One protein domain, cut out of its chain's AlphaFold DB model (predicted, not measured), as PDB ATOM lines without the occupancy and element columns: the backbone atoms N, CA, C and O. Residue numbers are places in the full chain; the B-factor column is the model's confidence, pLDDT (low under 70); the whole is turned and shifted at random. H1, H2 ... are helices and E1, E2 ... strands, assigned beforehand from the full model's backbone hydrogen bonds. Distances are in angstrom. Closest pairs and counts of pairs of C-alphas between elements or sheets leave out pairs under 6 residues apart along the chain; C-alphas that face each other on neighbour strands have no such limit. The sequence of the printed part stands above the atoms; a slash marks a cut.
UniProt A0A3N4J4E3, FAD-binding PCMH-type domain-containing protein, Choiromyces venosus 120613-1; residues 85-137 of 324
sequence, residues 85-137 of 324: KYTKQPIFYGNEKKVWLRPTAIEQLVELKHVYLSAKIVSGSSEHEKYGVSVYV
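AT A GLANCE: This is residues 85 to 137 of the 324 residues of the protein "FAD-binding PCMH-type domain-containing protein" of Choiromyces venosus 120613-1 (UniProt A0A3N4J4E3). Picture a small twisted sheet of short strands, E1 to E4, with one helix, H1, over one face and the other face bare. The leading residues 85 to 90 and the loop 123 to 132 reach to opposite ends of the long axis. The printed part has 53 residues, with one named helix and four named strands in the order E1, E2, H1, E3, E4; under half of the residues are in these elements, and the class is mixed. The sheet is mixed, in the order E1, E2, E4, E3. The whole is compact, with a radius of gyration of the C-alphas of 11.3 A, and spans 34 by 23 by 22 A.

IN THESE COORDINATES: Find C-alpha 91 at (171.528, 162.718, 171.364), where E1 begins; it runs to residue 94. E2 takes residues 99 to 102. H1, residues 106 to 115, covers 14.4 A. E3 is residues 120 to 122, and E4, residues 133 to 136, ends at C-alpha 136 at (165.434, 161.529, 164.156).

HOW THE PARTS SIT: Start at the hairpin E1 and E2, antiparallel, with N 93 and O 100 2.9 A apart. E2 and E4 are parallel, with N 101 and O 134 at 2.8 A. E4 and E3 are parallel, with N 122 and O 135 at 2.8 A. E2, H1 and E3 form a split strand-helix-strand unit, two strands running the same way with E4 between them; its crossover is right-handed. H1 is on the sheet at a height of 9.7 A, only just over E4 alone, and runs along the strands, at 7 degrees to E4 on the local plane. The closest C-alphas of H1 and E4 are those of Leu 109 and Val 135, 7.7 A apart. In H1 every O i to N i+4 pair is within hydrogen-bond range.

THE WHOLE: Look for the farthest C-alphas at Lys 85 and Glu 129, 35.0 A apart. The printed part has no cut and no long link. Residues 85 and 128 to 129 have pLDDT under 70.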
ATOM      1  N   LYS A  85     180.262 177.133 166.052       69.62
ATOM      2  CA  LYS A  85     181.354 176.148 166.182       69.62
ATOM      3  C   LYS A  85     180.897 174.816 166.788       69.62
ATOM      4  O   LYS A  85     181.712 173.912 166.957       69.62
ATOM      5  N   TYR A  86     179.622 174.694 167.151       78.19
ATOM      6  CA  TYR A  86     179.112 173.482 167.772       78.19
ATOM      7  C   TYR A  86     179.034 172.352 166.743       78.19
ATOM      8  O   TYR A  86     178.273 172.413 165.777       78.19
ATOM      9  N   THR A  87     179.820 171.303 166.970       83.44
ATOM     10  CA  THR A  87     179.723 170.068 166.190       83.44
ATOM     11  C   THR A  87     178.542 169.270 166.718       83.44
ATOM     12  O   THR A  87     178.479 168.978 167.912       83.44
ATOM     13  N   LYS A  88     177.586 168.939 165.843       84.62
ATOM     14  CA  LYS A  88     176.419 168.140 166.230       84.62
ATOM     15  C   LYS A  88     176.902 166.797 166.779       84.62
ATOM     16  O   LYS A  88     177.657 166.098 166.110       84.62
ATOM     17  N   GLN A  89     176.441 166.442 167.973       89.44
ATOM     18  CA  GLN A  89     176.677 165.133 168.575       89.44
ATOM     19  C   GLN A  89     175.388 164.306 168.586       89.44
ATOM     20  O   GLN A  89     174.295 164.894 168.572       89.44
ATOM     21  N   PRO A  90     175.496 162.967 168.625       92.38
ATOM     22  CA  PRO A  90     174.344 162.112 168.830       92.38
ATOM     23  C   PRO A  90     173.652 162.433 170.152       92.38
ATOM     24  O   PRO A  90     174.315 162.670 171.161       92.38
ATOM     25  N   ILE A  91     172.320 162.448 170.156       92.56
ATOM     26  CA  ILE A  91     171.528 162.718 171.364       92.56
ATOM     27  C   ILE A  91     170.585 161.551 171.626       92.56
ATOM     28  O   ILE A  91     169.960 161.022 170.709       92.56
ATOM     29  N   PHE A  92     170.458 161.196 172.900       92.19
ATOM     30  CA  PHE A  92     169.423 160.321 173.426       92.19
ATOM     31  C   PHE A  92     168.573 161.119 174.416       92.19
ATOM     32  O   PHE A  92     169.103 161.797 175.295       92.19
ATOM     33  N   TYR A  93     167.256 161.050 174.265       89.12
ATOM     34  CA  TYR A  93     166.289 161.645 175.182       89.12
ATOM     35  C   TYR A  93     165.094 160.708 175.300       89.12
ATOM     36  O   TYR A  93     164.576 160.234 174.294       89.12
ATOM     37  N   GLY A  94     164.622 160.439 176.511       88.94
ATOM     38  CA  GLY A  94     163.476 159.564 176.690       88.94
ATOM     39  C   GLY A  94     163.259 159.133 178.126       88.94
ATOM     40  O   GLY A  94     163.913 159.614 179.048       88.94
ATOM     41  N   ASN A  95     162.319 158.213 178.288       90.00
ATOM     42  CA  ASN A  95     162.009 157.518 179.527       90.00
ATOM     43  C   ASN A  95     161.782 156.025 179.239       90.00
ATOM     44  O   ASN A  95     161.966 155.563 178.115       90.00
ATOM     45  N   GLU A  96     161.322 155.283 180.245       87.06
ATOM     46  CA  GLU A  96     161.062 153.839 180.158       87.06
ATOM     47  C   GLU A  96     160.060 153.438 179.061       87.06
ATOM     48  O   GLU A  96     160.075 152.305 178.593       87.06
ATOM     49  N   LYS A  97     159.177 154.352 178.640       86.38
ATOM     50  CA  LYS A  97     158.107 154.071 177.667       86.38
ATOM     51  C   LYS A  97     158.416 154.582 176.266       86.38
ATOM     52  O   LYS A  97     157.867 154.059 175.297       86.38
ATOM     53  N   LYS A  98     159.201 155.656 176.156       89.69
ATOM     54  CA  LYS A  98     159.488 156.336 174.892       89.69
ATOM     55  C   LYS A  98     160.917 156.829 174.843       89.69
ATOM     56  O   LYS A  98     161.338 157.608 175.693       89.69
ATOM     57  N   VAL A  99     161.604 156.455 173.779       92.06
ATOM     58  CA  VAL A  99     162.985 156.820 173.500       92.06
ATOM     59  C   VAL A  99     163.061 157.570 172.176       92.06
ATOM     60  O   VAL A  99     162.500 157.147 171.164       92.06
ATOM     61  N   TRP A 100     163.796 158.675 172.189       92.81
ATOM     62  CA  TRP A 100     164.159 159.470 171.031       92.81
ATOM     63  C   TRP A 100     165.674 159.476 170.863       92.81
ATOM     64  O   TRP A 100     166.424 159.915 171.736       92.81
ATOM     65  N   LEU A 101     166.118 159.005 169.708       93.25
ATOM     66  CA  LEU A 101     167.513 158.950 169.310       93.25
ATOM     67  C   LEU A 101     167.731 159.927 168.164       93.25
ATOM     68  O   LEU A 101     166.924 160.013 167.245       93.25
ATOM     69  N   ARG A 102     168.835 160.652 168.190       94.38
ATOM     70  CA  ARG A 102     169.231 161.586 167.140       94.38
ATOM     71  C   ARG A 102     170.666 161.268 166.739       94.38
ATOM     72  O   ARG A 102     171.576 161.802 167.367       94.38
ATOM     73  N   PRO A 103     170.890 160.388 165.756       95.25
ATOM     74  CA  PRO A 103     172.197 160.212 165.133       95.25
ATOM     75  C   PRO A 103     172.592 161.436 164.298       95.25
ATOM     76  O   PRO A 103     171.751 162.235 163.880       95.25
ATOM     77  N   THR A 104     173.887 161.559 164.025       93.56
ATOM     78  CA  THR A 104     174.459 162.607 163.160       93.56
ATOM     79  C   THR A 104     175.131 162.040 161.912       93.56
ATOM     80  O   THR A 104     175.421 162.796 160.988       93.56
ATOM     81  N   ALA A 105     175.343 160.723 161.862       93.88
ATOM     82  CA  ALA A 105     175.962 160.011 160.749       93.88
ATOM     83  C   ALA A 105     175.104 158.818 160.287       93.88
ATOM     84  O   ALA A 105     174.285 158.296 161.050       93.88
ATOM     85  N   ILE A 106     175.288 158.388 159.035       95.56
ATOM     86  CA  ILE A 106     174.526 157.274 158.442       95.56
ATOM     87  C   ILE A 106     174.876 155.960 159.144       95.56
ATOM     88  O   ILE A 106     173.997 155.147 159.413       95.56
ATOM     89  N   GLU A 107     176.141 155.779 159.509       94.50
ATOM     90  CA  GLU A 107     176.663 154.583 160.168       94.50
ATOM     91  C   GLU A 107     175.954 154.357 161.509       94.50
ATOM     92  O   GLU A 107     175.469 153.261 161.782       94.50
ATOM     93  N   GLN A 108     175.791 155.427 162.290       94.88
ATOM     94  CA  GLN A 108     175.058 155.400 163.557       94.88
ATOM     95  C   GLN A 108     173.587 155.039 163.346       94.88
ATOM     96  O   GLN A 108     173.025 154.255 164.102       94.88
ATOM     97  N   LEU A 109     172.943 155.603 162.319       95.56
ATOM     98  CA  LEU A 109     171.550 155.292 162.003       95.56
ATOM     99  C   LEU A 109     171.372 153.811 161.642       95.56
ATOM    100  O   LEU A 109     170.428 153.175 162.110       95.56
ATOM    101  N   VAL A 110     172.281 153.267 160.836       95.00
ATOM    102  CA  VAL A 110     172.278 151.858 160.432       95.00
ATOM    103  C   VAL A 110     172.489 150.937 161.637       95.00
ATOM    104  O   VAL A 110     171.803 149.925 161.763       95.00
ATOM    105  N   GLU A 111     173.379 151.299 162.562       94.12
ATOM    106  CA  GLU A 111     173.580 150.556 163.812       94.12
ATOM    107  C   GLU A 111     172.348 150.595 164.714       94.12
ATOM    108  O   GLU A 111     171.899 149.552 165.190       94.12
ATOM    109  N   LEU A 112     171.741 151.771 164.889       93.44
ATOM    110  CA  LEU A 112     170.502 151.909 165.651       93.44
ATOM    111  C   LEU A 112     169.375 151.072 165.052       93.44
ATOM    112  O   LEU A 112     168.615 150.459 165.799       93.44
ATOM    113  N   LYS A 113     169.271 151.022 163.721       93.31
ATOM    114  CA  LYS A 113     168.274 150.195 163.041       93.31
ATOM    115  C   LYS A 113     168.543 148.703 163.157       93.31
ATOM    116  O   LYS A 113     167.585 147.945 163.255       93.31
ATOM    117  N   HIS A 114     169.806 148.295 163.198       92.06
ATOM    118  CA  HIS A 114     170.182 146.905 163.436       92.06
ATOM    119  C   HIS A 114     169.837 146.449 164.863       92.06
ATOM    120  O   HIS A 114     169.299 145.360 165.039       92.06
ATOM    121  N   VAL A 115     170.093 147.293 165.871       91.12
ATOM    122  CA  VAL A 115     169.782 146.992 167.283       91.12
ATOM    123  C   VAL A 115     168.278 147.076 167.559       91.12
ATOM    124  O   VAL A 115     167.711 146.207 168.218       91.12
ATOM    125  N   TYR A 116     167.614 148.109 167.040       90.69
ATOM    126  CA  TYR A 116     166.189 148.356 167.240       90.69
ATOM    127  C   TYR A 116     165.438 148.267 165.909       90.69
ATOM    128  O   TYR A 116     165.064 149.281 165.316       90.69
ATOM    129  N   LEU A 117     165.147 147.043 165.461       89.94
ATOM    130  CA  LEU A 117     164.405 146.802 164.212       89.94
ATOM    131  C   LEU A 117     163.048 147.527 164.187       89.94
ATOM    132  O   LEU A 117     162.644 148.091 163.168       89.94
ATOM    133  N   SER A 118     162.372 147.578 165.339       89.06
ATOM    134  CA  SER A 118     161.086 148.256 165.526       89.06
ATOM    135  C   SER A 118     161.185 149.782 165.614       89.06
ATOM    136  O   SER A 118     160.151 150.455 165.610       89.06
ATOM    137  N   ALA A 119     162.392 150.357 165.684       91.44
ATOM    138  CA  ALA A 119     162.555 151.800 165.775       91.44
ATOM    139  C   ALA A 119     162.016 152.486 164.521       91.44
ATOM    140  O   ALA A 119     162.363 152.126 163.387       91.44
ATOM    141  N   LYS A 120     161.186 153.511 164.722       92.81
ATOM    142  CA  LYS A 120     160.654 154.301 163.617       92.81
ATOM    143  C   LYS A 120     161.618 155.422 163.260       92.81
ATOM    144  O   LYS A 120     162.032 156.198 164.115       92.81
ATOM    145  N   ILE A 121     161.927 155.539 161.976       93.75
ATOM    146  CA  ILE A 121     162.667 156.681 161.444       93.75
ATOM    147  C   ILE A 121     161.714 157.864 161.313       93.75
ATOM    148  O   ILE A 121     160.658 157.755 160.689       93.75
ATOM    149  N   VAL A 122     162.105 158.995 161.891       92.88
ATOM    150  CA  VAL A 122     161.331 160.232 161.896       92.88
ATOM    151  C   VAL A 122     162.169 161.351 161.289       92.88
ATOM    152  O   VAL A 122     163.323 161.564 161.653       92.88
ATOM    153  N   SER A 123     161.578 162.089 160.354       88.69
ATOM    154  CA  SER A 123     162.128 163.355 159.867       88.69
ATOM    155  C   SER A 123     161.131 164.477 160.144       88.69
ATOM    156  O   SER A 123     161.092 164.980 161.263       88.69
ATOM    157  N   GLY A 124     160.247 164.805 159.197       82.44
ATOM    158  CA  GLY A 124     159.235 165.849 159.392       82.44
ATOM    159  C   GLY A 124     158.023 165.483 160.236       82.44
ATOM    160  O   GLY A 124     157.209 166.357 160.514       82.44
ATOM    161  N   SER A 125     157.879 164.211 160.621       83.31
ATOM    162  CA  SER A 125     156.747 163.700 161.407       83.31
ATOM    163  C   SER A 125     155.368 164.003 160.796       83.31
ATOM    164  O   SER A 125     154.374 164.049 161.498       83.31
ATOM    165  N   SER A 126     155.255 164.218 159.483       74.94
ATOM    166  CA  SER A 126     153.960 164.507 158.844       74.94
ATOM    167  C   SER A 126     153.006 163.301 158.823       74.94
ATOM    168  O   SER A 126     151.814 163.474 158.606       74.94
ATOM    169  N   GLU A 127     153.521 162.096 159.084       71.94
ATOM    170  CA  GLU A 127     152.758 160.870 159.338       71.94
ATOM    171  C   GLU A 127     153.034 160.444 160.791       71.94
ATOM    172  O   GLU A 127     154.141 160.004 161.108       71.94
ATOM    173  N   HIS A 128     152.071 160.650 161.695       63.53
ATOM    174  CA  HIS A 128     152.247 160.417 163.134       63.53
ATOM    175  C   HIS A 128     151.667 159.072 163.575       63.53
ATOM    176  O   HIS A 128     150.473 158.834 163.418       63.53
ATOM    177  N   GLU A 129     152.468 158.275 164.283       66.06
ATOM    178  CA  GLU A 129     151.969 157.216 165.167       66.06
ATOM    179  C   GLU A 129     152.765 157.205 166.486       66.06
ATOM    180  O   GLU A 129     153.793 157.875 166.634       66.06
ATOM    181  N   LYS A 130     152.271 156.473 167.490       75.38
ATOM    182  CA  LYS A 130     152.913 156.362 168.806       75.38
ATOM    183  C   LYS A 130     153.881 155.176 168.810       75.38
ATOM    184  O   LYS A 130     153.451 154.042 168.968       75.38
ATOM    185  N   TYR A 131     155.178 155.456 168.714       84.19
ATOM    186  CA  TYR A 131     156.231 154.434 168.768       84.19
ATOM    187  C   TYR A 131     157.009 154.476 170.086       84.19
ATOM    188  O   TYR A 131     157.175 155.542 170.683       84.19
ATOM    189  N   GLY A 132     157.498 153.312 170.523       88.19
ATOM    190  CA  GLY A 132     158.368 153.195 171.698       88.19
ATOM    191  C   GLY A 132     159.773 153.746 171.445       88.19
ATOM    192  O   GLY A 132     160.313 154.448 172.291       88.19
ATOM    193  N   VAL A 133     160.340 153.508 170.257       91.69
ATOM    194  CA  VAL A 133     161.656 154.030 169.856       91.69
ATOM    195  C   VAL A 133     161.519 154.815 168.557       91.69
ATOM    196  O   VAL A 133     160.989 154.307 167.567       91.69
ATOM    197  N   SER A 134     161.996 156.057 168.559       93.75
ATOM    198  CA  SER A 134     162.012 156.950 167.397       93.75
ATOM    199  C   SER A 134     163.427 157.446 167.125       93.75
ATOM    200  O   SER A 134     164.150 157.797 168.055       93.75
ATOM    201  N   VAL A 135     163.820 157.493 165.853       94.62
ATOM    202  CA  VAL A 135     165.149 157.932 165.417       94.62
ATOM    203  C   VAL A 135     165.008 159.129 164.486       94.62
ATOM    204  O   VAL A 135     164.499 158.998 163.374       94.62
ATOM    205  N   TYR A 136     165.457 160.298 164.932       94.44
ATOM    206  CA  TYR A 136     165.434 161.529 164.156       94.44
ATOM    207  C   TYR A 136     166.608 161.621 163.191       94.44
ATOM    208  O   TYR A 136     167.762 161.655 163.614       94.44
ATOM    209  N   VAL A 137     166.306 161.733 161.900       95.00
ATOM    210  CA  VAL A 137     167.322 161.750 160.831       95.00
ATOM    211  C   VAL A 137     167.508 163.118 160.177       95.00
ATOM    212  O   VAL A 137     168.345 163.272 159.292       95.00
TER     213      VAL A 137